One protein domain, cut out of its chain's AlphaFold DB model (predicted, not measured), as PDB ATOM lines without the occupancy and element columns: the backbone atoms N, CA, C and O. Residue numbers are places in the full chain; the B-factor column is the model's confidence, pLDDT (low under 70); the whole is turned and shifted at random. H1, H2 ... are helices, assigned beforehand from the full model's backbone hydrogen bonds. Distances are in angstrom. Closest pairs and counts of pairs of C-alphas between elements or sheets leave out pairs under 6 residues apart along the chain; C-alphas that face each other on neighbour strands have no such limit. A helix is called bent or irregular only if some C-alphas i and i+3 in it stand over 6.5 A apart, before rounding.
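This is residues 302 to 421 of the 421 residues of an uncharacterized protein of Piromyces sp. (strain E2) (UniProt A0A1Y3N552). A long helix, H1, makes the length of an only just elongated body; the short H2 makes the turn at one end, and the bent H3 folds back along H1. H4 packs on one side of this pair, starting beside H1 and slanting past H3b, and H5 folds back on H4 on the side away from H1 and H3b. The printed part has 120 residues with five named helices, H1 to H5 in that order, and no named strand; the class is all helix. It is only just compact, close to loose, with a radius of gyration of the C-alphas of 16.3 A and spans of 56 by 28 by 25 A.

Begin with H1, residues 302 to 333; after a tight link comes H2, residues 335 to 341, close but not clearly touching H1 and about perpendicular to it at 84 degrees, with Phe 332 and Lys 338 the closest C-alphas at 6.7 A. Next look at H3, residues 344 to 368, assigned as one helix by its hydrogen bonds but bent: C-alphas 354 and 357 are 7.1 A apart, and the arms H3a, residues 344 to 354, and H3b, residues 357 to 368, stand at a steep tilt of 46 degrees. H1 and H3b only just touch, with 3 pairs of C-alphas within 8 A, closest at Ser 314 and Val 368, 5.6 A, at a shallow tilt of 27 degrees, opposite ways. H4, residues 379 to 400, is the hub. With residues 379 to 383 alone it touches H1, closest at the C-alphas of Val 317 and Glu 379, 5.5 A, at a steep tilt of 49 degrees, the same way. H3b and H4 form a helical hairpin, closest at the C-alphas of Leu 359 and Phe 390, 6.5 A, at a steep tilt of 44 degrees. H5, residues 410 to 420, forms another hairpin with H4, closest at the C-alphas of Ile 384 and Ile 420, 6.7 A, at a shallow tilt of 16 degrees; H5 is apart from H1. Every O i to N i+4 pair is within hydrogen-bond range in H2, H3a, H3b, H4 and H5, and 27 of 28 are in H1.

Find C-alpha 302 at (107.345, 158.049, 129.746); from there H1 runs 47.3 A to C-alpha 333. H2 spans 10.1 A, H3a 15.6 A and H3b 14.2 A. H4 starts at C-alpha 379, (98.393, 175.736, 119.434), and runs 31.5 A. H5 runs 15.1 A to C-alpha 420 at (93.702, 184.481, 109.462).

The two C-alphas farthest apart, those of Gln 302 and Tyr 343, are 55.9 A apart. The printed part has no cut and no long link. Mean pLDDT of the printed part is 79.6; look for values under 70 at residues 340 to 346, 370 to 371 and 401 to 421.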
ATOM      1  N   GLN A 302     106.803 157.102 130.727       87.75
ATOM      2  CA  GLN A 302     107.345 158.049 129.746       87.75
ATOM      3  C   GLN A 302     106.332 158.386 128.647       87.75
ATOM      4  O   GLN A 302     106.202 159.543 128.243       87.75
ATOM      5  N   LYS A 303     105.564 157.389 128.183       87.38
ATOM      6  CA  LYS A 303     104.463 157.627 127.243       87.38
ATOM      7  C   LYS A 303     103.406 158.548 127.845       87.38
ATOM      8  O   LYS A 303     103.009 159.491 127.173       87.38
ATOM      9  N   ARG A 304     102.956 158.303 129.083       86.94
ATOM     10  CA  ARG A 304     101.934 159.135 129.747       86.94
ATOM     11  C   ARG A 304     102.383 160.582 129.926       86.94
ATOM     12  O   ARG A 304     101.597 161.480 129.633       86.94
ATOM     13  N   ILE A 305     103.636 160.810 130.318       85.31
ATOM     14  CA  ILE A 305     104.220 162.158 130.414       85.31
ATOM     15  C   ILE A 305     104.185 162.844 129.043       85.31
ATOM     16  O   ILE A 305     103.658 163.946 128.908       85.31
ATOM     17  N   LYS A 306     104.649 162.157 127.992       84.31
ATOM     18  CA  LYS A 306     104.619 162.691 126.625       84.31
ATOM     19  C   LYS A 306     103.195 163.016 126.150       84.31
ATOM     20  O   LYS A 306     102.979 164.092 125.601       84.31
ATOM     21  N   TYR A 307     102.238 162.107 126.344       83.50
ATOM     22  CA  TYR A 307     100.841 162.322 125.947       83.50
ATOM     23  C   TYR A 307     100.208 163.490 126.705       83.50
ATOM     24  O   TYR A 307      99.517 164.295 126.090       83.50
ATOM     25  N   THR A 308     100.524 163.643 127.992       84.62
ATOM     26  CA  THR A 308     100.059 164.773 128.806       84.62
ATOM     27  C   THR A 308     100.483 166.114 128.202       84.62
ATOM     28  O   THR A 308      99.670 167.031 128.112       84.62
ATOM     29  N   GLU A 309     101.730 166.249 127.740       81.81
ATOM     30  CA  GLU A 309     102.191 167.485 127.086       81.81
ATOM     31  C   GLU A 309     101.445 167.776 125.778       81.81
ATOM     32  O   GLU A 309     101.056 168.916 125.516       81.81
ATOM     33  N   MET A 310     101.196 166.744 124.970       83.75
ATOM     34  CA  MET A 310     100.443 166.883 123.719       83.75
ATOM     35  C   MET A 310      98.993 167.294 123.995       83.75
ATOM     36  O   MET A 310      98.444 168.168 123.329       83.75
ATOM     37  N   GLU A 311      98.390 166.733 125.033       84.62
ATOM     38  CA  GLU A 311      97.020 167.035 125.408       84.62
ATOM     39  C   GLU A 311      96.835 168.452 125.959       84.62
ATOM     40  O   GLU A 311      95.820 169.091 125.679       84.62
ATOM     41  N   LYS A 312      97.837 169.009 126.656       85.94
ATOM     42  CA  LYS A 312      97.830 170.438 127.018       85.94
ATOM     43  C   LYS A 312      97.657 171.315 125.777       85.94
ATOM     44  O   LYS A 312      96.942 172.316 125.833       85.94
ATOM     45  N   ILE A 313      98.291 170.952 124.659       87.75
ATOM     46  CA  ILE A 313      98.136 171.667 123.386       87.75
ATOM     47  C   ILE A 313      96.709 171.482 122.864       87.75
ATOM     48  O   ILE A 313      96.042 172.482 122.592       87.75
ATOM     49  N   SER A 314      96.203 170.244 122.793       88.25
ATOM     50  CA  SER A 314      94.817 169.961 122.382       88.25
ATOM     51  C   SER A 314      93.798 170.776 123.182       88.25
ATOM     52  O   SER A 314      92.884 171.367 122.605       88.25
ATOM     53  N   PHE A 315      93.978 170.859 124.502       89.56
ATOM     54  CA  PHE A 315      93.097 171.601 125.395       89.56
ATOM     55  C   PHE A 315      93.148 173.113 125.142       89.56
ATOM     56  O   PHE A 315      92.101 173.757 125.080       89.56
ATOM     57  N   LYS A 316      94.330 173.694 124.908       89.44
ATOM     58  CA  LYS A 316      94.448 175.118 124.548       89.44
ATOM     59  C   LYS A 316      93.765 175.441 123.218       89.44
ATOM     60  O   LYS A 316      93.073 176.453 123.108       89.44
ATOM     61  N   VAL A 317      93.890 174.570 122.214       91.19
ATOM     62  CA  VAL A 317      93.178 174.742 120.933       91.19
ATOM     63  C   VAL A 317      91.665 174.645 121.145       91.19
ATOM     64  O   VAL A 317      90.920 175.464 120.605       91.19
ATOM     65  N   LEU A 318      91.200 173.715 121.985       91.69
ATOM     66  CA  LEU A 318      89.789 173.612 122.369       91.69
ATOM     67  C   LEU A 318      89.288 174.890 123.063       91.69
ATOM     68  O   LEU A 318      88.206 175.386 122.746       91.69
ATOM     69  N   GLN A 319      90.078 175.476 123.965       91.31
ATOM     70  CA  GLN A 319      89.754 176.766 124.580       91.31
ATOM     71  C   GLN A 319      89.634 177.875 123.526       91.31
ATOM     72  O   GLN A 319      88.658 178.629 123.548       91.31
ATOM     73  N   ARG A 320      90.563 177.949 122.560       92.25
ATOM     74  CA  ARG A 320      90.466 178.904 121.441       92.25
ATOM     75  C   ARG A 320      89.215 178.700 120.605       92.25
ATOM     76  O   ARG A 320      88.579 179.686 120.241       92.25
ATOM     77  N   PHE A 321      88.836 177.453 120.339       93.38
ATOM     78  CA  PHE A 321      87.589 177.144 119.652       93.38
ATOM     79  C   PHE A 321      86.381 177.722 120.396       93.38
ATOM     80  O   PHE A 321      85.571 178.420 119.788       93.38
ATOM     81  N   PHE A 322      86.277 177.521 121.712       92.69
ATOM     82  CA  PHE A 322      85.166 178.081 122.485       92.69
ATOM     83  C   PHE A 322      85.199 179.612 122.569       92.69
ATOM     84  O   PHE A 322      84.141 180.243 122.513       92.69
ATOM     85  N   ILE A 323      86.385 180.222 122.642       92.69
ATOM     86  CA  ILE A 323      86.543 181.682 122.553       92.69
ATOM     87  C   ILE A 323      86.044 182.183 121.194       92.69
ATOM     88  O   ILE A 323      85.268 183.133 121.143       92.69
ATOM     89  N   PHE A 324      86.426 181.523 120.102       90.38
ATOM     90  CA  PHE A 324      85.977 181.859 118.754       90.38
ATOM     91  C   PHE A 324      84.468 181.680 118.589       90.38
ATOM     92  O   PHE A 324      83.785 182.586 118.123       90.38
ATOM     93  N   LYS A 325      83.912 180.560 119.057       91.31
ATOM     94  CA  LYS A 325      82.466 180.316 119.060       91.31
ATOM     95  C   LYS A 325      81.713 181.409 119.824       91.31
ATOM     96  O   LYS A 325      80.681 181.890 119.357       91.31
ATOM     97  N   ARG A 326      82.233 181.840 120.977       90.88
ATOM     98  CA  ARG A 326      81.669 182.955 121.748       90.88
ATOM     99  C   ARG A 326      81.788 184.283 121.002       90.88
ATOM    100  O   ARG A 326      80.808 185.014 120.933       90.88
ATOM    101  N   PHE A 327      82.941 184.560 120.399       88.75
ATOM    102  CA  PHE A 327      83.140 185.737 119.557       88.75
ATOM    103  C   PHE A 327      82.107 185.800 118.423       88.75
ATOM    104  O   PHE A 327      81.503 186.848 118.213       88.75
ATOM    105  N   LEU A 328      81.828 184.679 117.750       84.94
ATOM    106  CA  LEU A 328      80.794 184.608 116.716       84.94
ATOM    107  C   LEU A 328      79.395 184.912 117.265       84.94
ATOM    108  O   LEU A 328      78.647 185.682 116.663       84.94
ATOM    109  N   LEU A 329      79.047 184.349 118.425       85.81
ATOM    110  CA  LEU A 329      77.777 184.639 119.095       85.81
ATOM    111  C   LEU A 329      77.632 186.128 119.435       85.81
ATOM    112  O   LEU A 329      76.566 186.704 119.215       85.81
ATOM    113  N   ASP A 330      78.689 186.746 119.954       85.31
ATOM    114  CA  ASP A 330      78.694 188.163 120.321       85.31
ATOM    115  C   ASP A 330      78.650 189.063 119.074       85.31
ATOM    116  O   ASP A 330      77.932 190.067 119.054       85.31
ATOM    117  N   LEU A 331      79.325 188.663 117.988       82.31
ATOM    118  CA  LEU A 331      79.270 189.340 116.693       82.31
ATOM    119  C   LEU A 331      77.843 189.359 116.128       82.31
ATOM    120  O   LEU A 331      77.367 190.416 115.711       82.31
ATOM    121  N   PHE A 332      77.131 188.227 116.159       78.81
ATOM    122  CA  PHE A 332      75.747 188.150 115.671       78.81
ATOM    123  C   PHE A 332      74.745 188.911 116.544       78.81
ATOM    124  O   PHE A 332      73.705 189.344 116.049       78.81
ATOM    125  N   LYS A 333      75.053 189.122 117.827       82.25
ATOM    126  CA  LYS A 333      74.239 189.952 118.728       82.25
ATOM    127  C   LYS A 333      74.487 191.454 118.558       82.25
ATOM    128  O   LYS A 333      73.695 192.249 119.060       82.25
ATOM    129  N   ASN A 334      75.559 191.864 117.877       82.31
ATOM    130  CA  ASN A 334      75.928 193.272 117.768       82.31
ATOM    131  C   ASN A 334      74.904 194.064 116.919       82.31
ATOM    132  O   ASN A 334      74.736 193.765 115.733       82.31
ATOM    133  N   PRO A 335      74.270 195.126 117.460       79.06
ATOM    134  CA  PRO A 335      73.228 195.878 116.755       79.06
ATOM    135  C   PRO A 335      73.688 196.503 115.434       79.06
ATOM    136  O   PRO A 335      72.928 196.535 114.469       79.06
ATOM    137  N   LYS A 336      74.942 196.974 115.356       77.31
ATOM    138  CA  LYS A 336      75.496 197.563 114.125       77.31
ATOM    139  C   LYS A 336      75.615 196.512 113.023       77.31
ATOM    140  O   LYS A 336      75.258 196.774 111.881       77.31
ATOM    141  N   ILE A 337      76.068 195.315 113.385       70.81
ATOM    142  CA  ILE A 337      76.236 194.181 112.472       70.81
ATOM    143  C   ILE A 337      74.870 193.627 112.044       70.81
ATOM    144  O   ILE A 337      74.647 193.378 110.858       70.81
ATOM    145  N   LYS A 338      73.910 193.563 112.975       70.56
ATOM    146  CA  LYS A 338      72.516 193.206 112.678       70.56
ATOM    147  C   LYS A 338      71.857 194.197 111.709       70.56
ATOM    148  O   LYS A 338      71.171 193.777 110.783       70.56
ATOM    149  N   ASN A 339      72.127 195.494 111.855       71.00
ATOM    150  CA  ASN A 339      71.637 196.521 110.931       71.00
ATOM    151  C   ASN A 339      72.256 196.415 109.527       71.00
ATOM    152  O   ASN A 339      71.573 196.706 108.545       71.00
ATOM    153  N   ILE A 340      73.519 195.984 109.421       69.12
ATOM    154  CA  ILE A 340      74.219 195.821 108.135       69.12
ATOM    155  C   ILE A 340      73.658 194.633 107.340       69.12
ATOM    156  O   ILE A 340      73.393 194.773 106.150       69.12
ATOM    157  N   MET A 341      73.444 193.485 107.988       65.06
ATOM    158  CA  MET A 341      73.046 192.241 107.309       65.06
ATOM    159  C   MET A 341      71.536 191.909 107.411       65.06
ATOM    160  O   MET A 341      71.073 190.943 106.809       65.06
ATOM    161  N   LYS A 342      70.732 192.724 108.113       67.94
ATOM    162  CA  LYS A 342      69.248 192.687 108.131       67.94
ATOM    163  C   LYS A 342      68.652 191.284 108.421       67.94
ATOM    164  O   LYS A 342      69.171 190.557 109.262       67.94
ATOM    165  N   TYR A 343      67.523 190.927 107.786       59.75
ATOM    166  CA  TYR A 343      66.743 189.698 108.033       59.75
ATOM    167  C   TYR A 343      67.502 188.388 107.734       59.75
ATOM    168  O   TYR A 343      67.125 187.339 108.252       59.75
ATOM    169  N   GLU A 344      68.585 188.435 106.953       63.62
ATOM    170  CA  GLU A 344      69.396 187.260 106.602       63.62
ATOM    171  C   GLU A 344      70.280 186.786 107.779       63.62
ATOM    172  O   GLU A 344      70.627 185.605 107.857       63.62
ATOM    173  N   MET A 345      70.555 187.663 108.758       68.75
ATOM    174  CA  MET A 345      71.405 187.354 109.919       68.75
ATOM    175  C   MET A 345      70.866 186.274 110.833       68.75
ATOM    176  O   MET A 345      71.613 185.398 111.266       68.75
ATOM    177  N   ASP A 346      69.585 186.344 111.184       69.56
ATOM    178  CA  ASP A 346      69.019 185.429 112.175       69.56
ATOM    179  C   ASP A 346      68.962 184.000 111.611       69.56
ATOM    180  O   ASP A 346      69.149 183.029 112.341       69.56
ATOM    181  N   SER A 347      68.757 183.860 110.300       73.69
ATOM    182  CA  SER A 347      68.771 182.565 109.623       73.69
ATOM    183  C   SER A 347      70.207 182.032 109.500       73.69
ATOM    184  O   SER A 347      70.488 180.903 109.914       73.69
ATOM    185  N   TYR A 348      71.135 182.861 109.013       74.12
ATOM    186  CA  TYR A 348      72.538 182.486 108.829       74.12
ATOM    187  C   TYR A 348      73.251 182.169 110.153       74.12
ATOM    188  O   TYR A 348      73.943 181.160 110.253       74.12
ATOM    189  N   SER A 349      73.032 182.968 111.201       76.38
ATOM    190  CA  SER A 349      73.586 182.711 112.537       76.38
ATOM    191  C   SER A 349      73.085 181.384 113.110       76.38
ATOM    192  O   SER A 349      73.888 180.596 113.602       76.38
ATOM    193  N   LYS A 350      71.787 181.071 112.983       80.38
ATOM    194  CA  LYS A 350      71.243 179.760 113.380       80.38
ATOM    195  C   LYS A 350      71.884 178.622 112.595       80.38
ATOM    196  O   LYS A 350      72.218 177.599 113.184       80.38
ATOM    197  N   PHE A 351      72.069 178.794 111.288       82.25
ATOM    198  CA  PHE A 351      72.727 177.801 110.448       82.25
ATOM    199  C   PHE A 351      74.190 177.584 110.860       82.25
ATOM    200  O   PHE A 351      74.594 176.441 111.064       82.25
ATOM    201  N   LEU A 352      74.965 178.651 111.062       83.50
ATOM    202  CA  LEU A 352      76.358 178.551 111.492       83.50
ATOM    203  C   LEU A 352      76.473 177.877 112.859       83.50
ATOM    204  O   LEU A 352      77.218 176.913 113.020       83.50
ATOM    205  N   MET A 353      75.689 178.349 113.828       86.12
ATOM    206  CA  MET A 353      75.730 177.834 115.194       86.12
ATOM    207  C   MET A 353      75.254 176.384 115.294       86.12
ATOM    208  O   MET A 353      75.718 175.668 116.174       86.12
ATOM    209  N   LYS A 354      74.382 175.927 114.384       84.44
ATOM    210  CA  LYS A 354      73.967 174.521 114.307       84.44
ATOM    211  C   LYS A 354      75.087 173.600 113.809       84.44
ATOM    212  O   LYS A 354      75.119 172.440 114.199       84.44
ATOM    213  N   ASN A 355      75.983 174.093 112.951       86.62
ATOM    214  CA  ASN A 355      76.985 173.259 112.276       86.62
ATOM    215  C   ASN A 355      78.405 173.398 112.851       86.62
ATOM    216  O   ASN A 355      79.217 172.493 112.675       86.62
ATOM    217  N   ILE A 356      78.720 174.501 113.540       89.81
ATOM    218  CA  ILE A 356      80.083 174.789 114.012       89.81
ATOM    219  C   ILE A 356      80.641 173.712 114.951       89.81
ATOM    220  O   ILE A 356      81.817 173.374 114.851       89.81
ATOM    221  N   ASP A 357      79.802 173.138 115.815       90.19
ATOM    222  CA  ASP A 357      80.223 172.084 116.744       90.19
ATOM    223  C   ASP A 357      80.561 170.784 116.015       90.19
ATOM    224  O   ASP A 357      81.547 170.135 116.355       90.19
ATOM    225  N   GLN A 358      79.803 170.438 114.970       88.12
ATOM    226  CA  GLN A 358      80.082 169.254 114.160       88.12
ATOM    227  C   GLN A 358      81.355 169.431 113.327       88.12
ATOM    228  O   GLN A 358      82.180 168.523 113.256       88.12
ATOM    229  N   LEU A 359      81.544 170.611 112.727       90.62
ATOM    230  CA  LEU A 359      82.771 170.938 111.995       90.62
ATOM    231  C   LEU A 359      83.991 170.849 112.911       90.62
ATOM    232  O   LEU A 359      85.005 170.252 112.552       90.62
ATOM    233  N   TRP A 360      83.879 171.396 114.119       92.81
ATOM    234  CA  TRP A 360      84.926 171.263 115.115       92.81
ATOM    235  C   TRP A 360      85.156 169.808 115.528       92.81
ATOM    236  O   TRP A 360      86.303 169.383 115.530       92.81
ATOM    237  N   ALA A 361      84.114 169.022 115.813       88.75
ATOM    238  CA  ALA A 361      84.264 167.614 116.191       88.75
ATOM    239  C   ALA A 361      85.000 166.793 115.121       88.75
ATOM    240  O   ALA A 361      85.873 165.981 115.445       88.75
ATOM    241  N   ASN A 362      84.684 167.039 113.846       87.81
ATOM    242  CA  ASN A 362      85.342 166.396 112.713       87.81
ATOM    243  C   ASN A 362      86.831 166.771 112.663       87.81
ATOM    244  O   ASN A 362      87.694 165.891 112.643       87.81
ATOM    245  N   TYR A 363      87.139 168.072 112.714       90.75
ATOM    246  CA  TYR A 363      88.519 168.560 112.703       90.75
ATOM    247  C   TYR A 363      89.312 168.090 113.925       90.75
ATOM    248  O   TYR A 363      90.460 167.664 113.803       90.75
ATOM    249  N   TYR A 364      88.700 168.142 115.108       88.81
ATOM    250  CA  TYR A 364      89.311 167.732 116.362       88.81
ATOM    251  C   TYR A 364      89.712 166.261 116.297       88.81
ATOM    252  O   TYR A 364      90.867 165.918 116.547       88.81
ATOM    253  N   SER A 365      88.780 165.402 115.882       83.88
ATOM    254  CA  SER A 365      89.019 163.965 115.762       83.88
ATOM    255  C   SER A 365      90.130 163.655 114.753       83.88
ATOM    256  O   SER A 365      90.971 162.795 115.021       83.88
ATOM    257  N   GLU A 366      90.194 164.380 113.630       84.44
ATOM    258  CA  GLU A 366      91.198 164.161 112.583       84.44
ATOM    259  C   GLU A 366      92.585 164.736 112.922       84.44
ATOM    260  O   GLU A 366      93.592 164.084 112.647       84.44
ATOM    261  N   LYS A 367      92.667 165.940 113.502       85.38
ATOM    262  CA  LYS A 367      93.926 166.708 113.610       85.38
ATOM    263  C   LYS A 367      94.366 167.058 115.026       85.38
ATOM    264  O   LYS A 367      95.550 167.277 115.230       85.38
ATOM    265  N   VAL A 368      93.446 167.162 115.984       82.81
ATOM    266  CA  VAL A 368      93.738 167.732 117.318       82.81
ATOM    267  C   VAL A 368      93.724 166.673 118.420       82.81
ATOM    268  O   VAL A 368      94.274 166.902 119.497       82.81
ATOM    269  N   SER A 369      93.119 165.510 118.176       80.94
ATOM    270  CA  SER A 369      93.154 164.396 119.119       80.94
ATOM    271  C   SER A 369      94.599 163.948 119.367       80.94
ATOM    272  O   SER A 369      95.418 163.911 118.449       80.94
ATOM    273  N   GLU A 370      94.918 163.573 120.609       69.06
ATOM    274  CA  GLU A 370      96.282 163.213 121.045       69.06
ATOM    275  C   GLU A 370      96.964 162.155 120.166       69.06
ATOM    276  O   GLU A 370      98.187 162.102 120.073       69.06
ATOM    277  N   ARG A 371      96.174 161.300 119.508       68.62
ATOM    278  CA  ARG A 371      96.673 160.232 118.633       68.62
ATOM    279  C   ARG A 371      97.262 160.749 117.321       68.62
ATOM    280  O   ARG A 371      98.064 160.040 116.721       68.62
ATOM    281  N   ASN A 372      96.857 161.941 116.892       75.44
ATOM    282  CA  ASN A 372      97.185 162.503 115.583       75.44
ATOM    283  C   ASN A 372      98.110 163.720 115.668       75.44
ATOM    284  O   ASN A 372      98.554 164.207 114.631       75.44
ATOM    285  N   LEU A 373      98.412 164.191 116.881       78.94
ATOM    286  CA  LEU A 373      99.340 165.292 117.088       78.94
ATOM    287  C   LEU A 373     100.785 164.878 116.777       78.94
ATOM    288  O   LEU A 373     101.257 163.798 117.144       78.94
ATOM    289  N   SER A 374     101.508 165.784 116.132       77.38
ATOM    290  CA  SER A 374     102.950 165.736 115.916       77.38
ATOM    291  C   SER A 374     103.679 166.567 116.981       77.38
ATOM    292  O   SER A 374     103.162 167.598 117.408       77.38
ATOM    293  N   PRO A 375     104.922 166.218 117.369       73.19
ATOM    294  CA  PRO A 375     105.750 167.066 118.237       73.19
ATOM    295  C   PRO A 375     106.005 168.484 117.697       73.19
ATOM    296  O   PRO A 375     106.391 169.368 118.453       73.19
ATOM    297  N   THR A 376     105.834 168.697 116.390       80.31
ATOM    298  CA  THR A 376     105.975 170.006 115.734       80.31
ATOM    299  C   THR A 376     104.706 170.852 115.790       80.31
ATOM    300  O   THR A 376     104.736 172.020 115.394       80.31
ATOM    301  N   ASP A 377     103.583 170.270 116.207       84.88
ATOM    302  CA  ASP A 377     102.312 170.975 116.227       84.88
ATOM    303  C   ASP A 377     102.279 171.995 117.358       84.88
ATOM    304  O   ASP A 377     102.681 171.740 118.493       84.88
ATOM    305  N   THR A 378     101.773 173.179 117.032       87.19
ATOM    306  CA  THR A 378     101.597 174.270 117.985       87.19
ATOM    307  C   THR A 378     100.128 174.636 118.068       87.19
ATOM    308  O   THR A 378      99.375 174.488 117.103       87.19
ATOM    309  N   GLU A 379      99.730 175.179 119.218       89.19
ATOM    310  CA  GLU A 379      98.393 175.736 119.434       89.19
ATOM    311  C   GLU A 379      97.983 176.688 118.296       89.19
ATOM    312  O   GLU A 379      96.866 176.610 117.786       89.19
ATOM    313  N   TYR A 380      98.912 177.548 117.863       88.50
ATOM    314  CA  TYR A 380      98.698 178.494 116.774       88.50
ATOM    315  C   TYR A 380      98.420 177.783 115.444       88.50
ATOM    316  O   TYR A 380      97.376 178.010 114.834       88.50
ATOM    317  N   ASN A 381      99.310 176.884 115.013       91.19
ATOM    318  CA  ASN A 381      99.187 176.209 113.719       91.19
ATOM    319  C   ASN A 381      97.912 175.360 113.638       91.19
ATOM    320  O   ASN A 381      97.212 175.393 112.625       91.19
ATOM    321  N   LEU A 382      97.582 174.641 114.714       91.75
ATOM    322  CA  LEU A 382      96.383 173.808 114.785       91.75
ATOM    323  C   LEU A 382      95.106 174.645 114.719       91.75
ATOM    324  O   LEU A 382      94.167 174.264 114.017       91.75
ATOM    325  N   PHE A 383      95.071 175.782 115.417       92.75
ATOM    326  CA  PHE A 383      93.902 176.653 115.420       92.75
ATOM    327  C   PHE A 383      93.722 177.393 114.089       92.75
ATOM    328  O   PHE A 383      92.613 177.444 113.562       92.75
ATOM    329  N   ILE A 384      94.804 177.889 113.481       90.81
ATOM    330  CA  ILE A 384      94.758 178.451 112.123       90.81
ATOM    331  C   ILE A 384      94.307 177.389 111.110       90.81
ATOM    332  O   ILE A 384      93.498 177.677 110.226       90.81
ATOM    333  N   GLY A 385      94.781 176.150 111.255       91.62
ATOM    334  CA  GLY A 385      94.313 175.016 110.459       91.62
ATOM    335  C   GLY A 385      92.807 174.784 110.602       91.62
ATOM    336  O   GLY A 385      92.125 174.611 109.590       91.62
ATOM    337  N   PHE A 386      92.270 174.878 111.825       92.88
ATOM    338  CA  PHE A 386      90.831 174.796 112.064       92.88
ATOM    339  C   PHE A 386      90.081 175.926 111.357       92.88
ATOM    340  O   PHE A 386      89.098 175.650 110.683       92.88
ATOM    341  N   LEU A 387      90.540 177.179 111.454       90.69
ATOM    342  CA  LEU A 387      89.866 178.305 110.798       90.69
ATOM    343  C   LEU A 387      89.813 178.133 109.271       90.69
ATOM    344  O   LEU A 387      88.772 178.373 108.660       90.69
ATOM    345  N   LYS A 388      90.900 177.646 108.658       89.25
ATOM    346  CA  LYS A 388      90.945 177.323 107.221       89.25
ATOM    347  C   LYS A 388      89.995 176.179 106.855       89.25
ATOM    348  O   LYS A 388      89.268 176.283 105.869       89.25
ATOM    349  N   TYR A 389      89.986 175.103 107.645       91.25
ATOM    350  CA  TYR A 389      89.061 173.978 107.471       91.25
ATOM    351  C   TYR A 389      87.603 174.431 107.592       91.25
ATOM    352  O   TYR A 389      86.789 174.154 106.715       91.25
ATOM    353  N   PHE A 390      87.298 175.185 108.646       89.75
ATOM    354  CA  PHE A 390      85.985 175.742 108.920       89.75
ATOM    355  C   PHE A 390      85.489 176.588 107.753       89.75
ATOM    356  O   PHE A 390      84.383 176.348 107.289       89.75
ATOM    357  N   LEU A 391      86.298 177.518 107.233       85.44
ATOM    358  CA  LEU A 391      85.917 178.335 106.078       85.44
ATOM    359  C   LEU A 391      85.594 177.486 104.848       85.44
ATOM    360  O   LEU A 391      84.545 177.672 104.232       85.44
ATOM    361  N   LYS A 392      86.474 176.536 104.515       86.50
ATOM    362  CA  LYS A 392      86.312 175.668 103.348       86.50
ATOM    363  C   LYS A 392      85.040 174.823 103.439       86.50
ATOM    364  O   LYS A 392      84.230 174.830 102.517       86.50
ATOM    365  N   GLU A 393      84.860 174.096 104.538       85.56
ATOM    366  CA  GLU A 393      83.694 173.223 104.710       85.56
ATOM    367  C   GLU A 393      82.411 174.037 104.840       85.56
ATOM    368  O   GLU A 393      81.385 173.688 104.259       85.56
ATOM    369  N   PHE A 394      82.463 175.172 105.534       81.19
ATOM    370  CA  PHE A 394      81.302 176.031 105.678       81.19
ATOM    371  C   PHE A 394      80.822 176.591 104.330       81.19
ATOM    372  O   PHE A 394      79.617 176.581 104.077       81.19
ATOM    373  N   GLN A 395      81.731 176.993 103.433       78.38
ATOM    374  CA  GLN A 395      81.385 177.406 102.064       78.38
ATOM    375  C   GLN A 395      80.678 176.285 101.284       78.38
ATOM    376  O   GLN A 395      79.686 176.540 100.599       78.38
ATOM    377  N   ILE A 396      81.141 175.037 101.419       78.56
ATOM    378  CA  ILE A 396      80.527 173.870 100.765       78.56
ATOM    379  C   ILE A 396      79.115 173.620 101.311       78.56
ATOM    380  O   ILE A 396      78.172 173.444 100.535       78.56
ATOM    381  N   ILE A 397      78.940 173.626 102.637       75.12
ATOM    382  CA  ILE A 397      77.627 173.409 103.263       75.12
ATOM    383  C   ILE A 397      76.670 174.549 102.878       75.12
ATOM    384  O   ILE A 397      75.514 174.288 102.545       75.12
ATOM    385  N   GLN A 398      77.145 175.798 102.851       71.88
ATOM    386  CA  GLN A 398      76.349 176.954 102.437       71.88
ATOM    387  C   GLN A 398      75.891 176.852 100.974       71.88
ATOM    388  O   GLN A 398      74.716 177.081 100.697       71.88
ATOM    389  N   ALA A 399      76.780 176.473 100.047       72.56
ATOM    390  CA  ALA A 399      76.446 176.320  98.626       72.56
ATOM    391  C   ALA A 399      75.381 175.234  98.375       72.56
ATOM    392  O   ALA A 399      74.583 175.329  97.437       72.56
ATOM    393  N   ASN A 400      75.358 174.209  99.229       71.75
ATOM    394  CA  ASN A 400      74.417 173.099  99.140       71.75
ATOM    395  C   ASN A 400      73.063 173.385  99.809       71.75
ATOM    396  O   ASN A 400      72.086 172.709  99.481       71.75
ATOM    397  N   ASP A 401      72.960 174.373 100.706       69.00
ATOM    398  CA  ASP A 401      71.686 174.761 101.318       69.00
ATOM    399  C   ASP A 401      70.915 175.716 100.381       69.00
ATOM    400  O   ASP A 401      71.352 176.847 100.146       69.00
ATOM    401  N   PRO A 402      69.737 175.318  99.854       65.69
ATOM    402  CA  PRO A 402      68.965 176.135  98.917       65.69
ATOM    403  C   PRO A 402      68.599 177.525  99.453       65.69
ATOM    404  O   PRO A 402      68.331 178.420  98.656       65.69
ATOM    405  N   ARG A 403      68.592 177.715 100.781       66.50
ATOM    406  CA  ARG A 403      68.268 178.988 101.443       66.50
ATOM    407  C   ARG A 403      69.403 180.016 101.388       66.50
ATOM    408  O   ARG A 403      69.143 181.179 101.671       66.50
ATOM    409  N   TYR A 404      70.631 179.609 101.046       64.75
ATOM    410  CA  TYR A 404      71.832 180.460 101.130       64.75
ATOM    411  C   TYR A 404      72.732 180.407  99.887       64.75
ATOM    412  O   TYR A 404      73.902 180.785  99.965       64.75
ATOM    413  N   LYS A 405      72.186 179.973  98.742       60.06
ATOM    414  CA  LYS A 405      72.893 179.888  97.450       60.06
ATOM    415  C   LYS A 405      73.408 181.232  96.916       60.06
ATOM    416  O   LYS A 405      74.327 181.236  96.101       60.06
ATOM    417  N   ASP A 406      72.848 182.353  97.370       57.03
ATOM    418  CA  ASP A 406      73.293 183.685  96.960       57.03
ATOM    419  C   ASP A 406      74.510 184.135  97.788       57.03
ATOM    420  O   ASP A 406      74.447 184.276  99.009       57.03
ATOM    421  N   ASN A 407      75.620 184.413  97.097       54.62
ATOM    422  CA  ASN A 407      76.960 184.774  97.598       54.62
ATOM    423  C   ASN A 407      77.059 186.064  98.462       54.62
ATOM    424  O   ASN A 407      78.137 186.643  98.611       54.62
ATOM    425  N   LYS A 408      75.960 186.564  99.039       53.38
ATOM    426  CA  LYS A 408      75.892 187.869  99.725       53.38
ATOM    427  C   LYS A 408      76.550 187.916 101.111       53.38
ATOM    428  O   LYS A 408      76.782 189.007 101.623       53.38
ATOM    429  N   ASN A 409      76.957 186.779 101.679       58.94
ATOM    430  CA  ASN A 409      77.633 186.712 102.987       58.94
ATOM    431  C   ASN A 409      79.173 186.808 102.917       58.94
ATOM    432  O   ASN A 409      79.860 186.500 103.895       58.94
ATOM    433  N   SER A 410      79.727 187.290 101.794       60.75
ATOM    434  CA  SER A 410      81.173 187.490 101.599       60.75
ATOM    435  C   SER A 410      81.818 188.369 102.671       60.75
ATOM    436  O   SER A 410      82.979 188.176 102.989       60.75
ATOM    437  N   ILE A 411      81.075 189.294 103.287       62.22
ATOM    438  CA  ILE A 411      81.595 190.168 104.349       62.22
ATOM    439  C   ILE A 411      82.091 189.347 105.544       62.22
ATOM    440  O   ILE A 411      83.155 189.637 106.079       62.22
ATOM    441  N   PHE A 412      81.352 188.318 105.959       64.19
ATOM    442  CA  PHE A 412      81.737 187.488 107.100       64.19
ATOM    443  C   PHE A 412      82.934 186.590 106.768       64.19
ATOM    444  O   PHE A 412      83.870 186.505 107.558       64.19
ATOM    445  N   ILE A 413      82.931 185.988 105.575       67.50
ATOM    446  CA  ILE A 413      84.059 185.198 105.061       67.50
ATOM    447  C   ILE A 413      85.311 186.080 104.969       67.50
ATOM    448  O   ILE A 413      86.327 185.730 105.553       67.50
ATOM    449  N   ASN A 414      85.201 187.278 104.390       66.19
ATOM    450  CA  ASN A 414      86.288 188.254 104.290       66.19
ATOM    451  C   ASN A 414      86.808 188.710 105.663       66.19
ATOM    452  O   ASN A 414      87.998 188.969 105.807       66.19
ATOM    453  N   ILE A 415      85.938 188.855 106.673       66.31
ATOM    454  CA  ILE A 415      86.361 189.198 108.043       66.31
ATOM    455  C   ILE A 415      87.213 188.071 108.627       66.31
ATOM    456  O   ILE A 415      88.245 188.351 109.234       66.31
ATOM    457  N   ILE A 416      86.801 186.815 108.449       65.81
ATOM    458  CA  ILE A 416      87.561 185.668 108.950       65.81
ATOM    459  C   ILE A 416      88.856 185.495 108.151       65.81
ATOM    460  O   ILE A 416      89.901 185.335 108.766       65.81
ATOM    461  N   GLU A 417      88.824 185.593 106.821       68.94
ATOM    462  CA  GLU A 417      90.014 185.517 105.960       68.94
ATOM    463  C   GLU A 417      91.055 186.579 106.347       68.94
ATOM    464  O   GLU A 417      92.205 186.231 106.601       68.94
ATOM    465  N   LYS A 418      90.636 187.837 106.547       67.62
ATOM    466  CA  LYS A 418      91.511 188.919 107.043       67.62
ATOM    467  C   LYS A 418      91.983 188.756 108.487       67.62
ATOM    468  O   LYS A 418      92.877 189.477 108.901       67.62
ATOM    469  N   SER A 419      91.325 187.908 109.275       63.12
ATOM    470  CA  SER A 419      91.746 187.603 110.649       63.12
ATOM    471  C   SER A 419      92.685 186.390 110.711       63.12
ATOM    472  O   SER A 419      93.247 186.120 111.770       63.12
ATOM    473  N   ILE A 420      92.782 185.617 109.619       63.31
ATOM    474  CA  ILE A 420      93.702 184.481 109.462       63.31
ATOM    475  C   ILE A 420      95.056 184.949 108.907       63.31
ATOM    476  O   ILE A 420      96.075 184.358 109.270       63.31
ATOM    477  N   GLU A 421      95.048 185.939 108.006       54.16
ATOM    478  CA  GLU A 421      96.236 186.702 107.576       54.16
ATOM    479  C   GLU A 421      96.819 187.531 108.726       54.16
ATOM    480  O   GLU A 421      98.066 187.539 108.846       54.16
TER     481      GLU A 421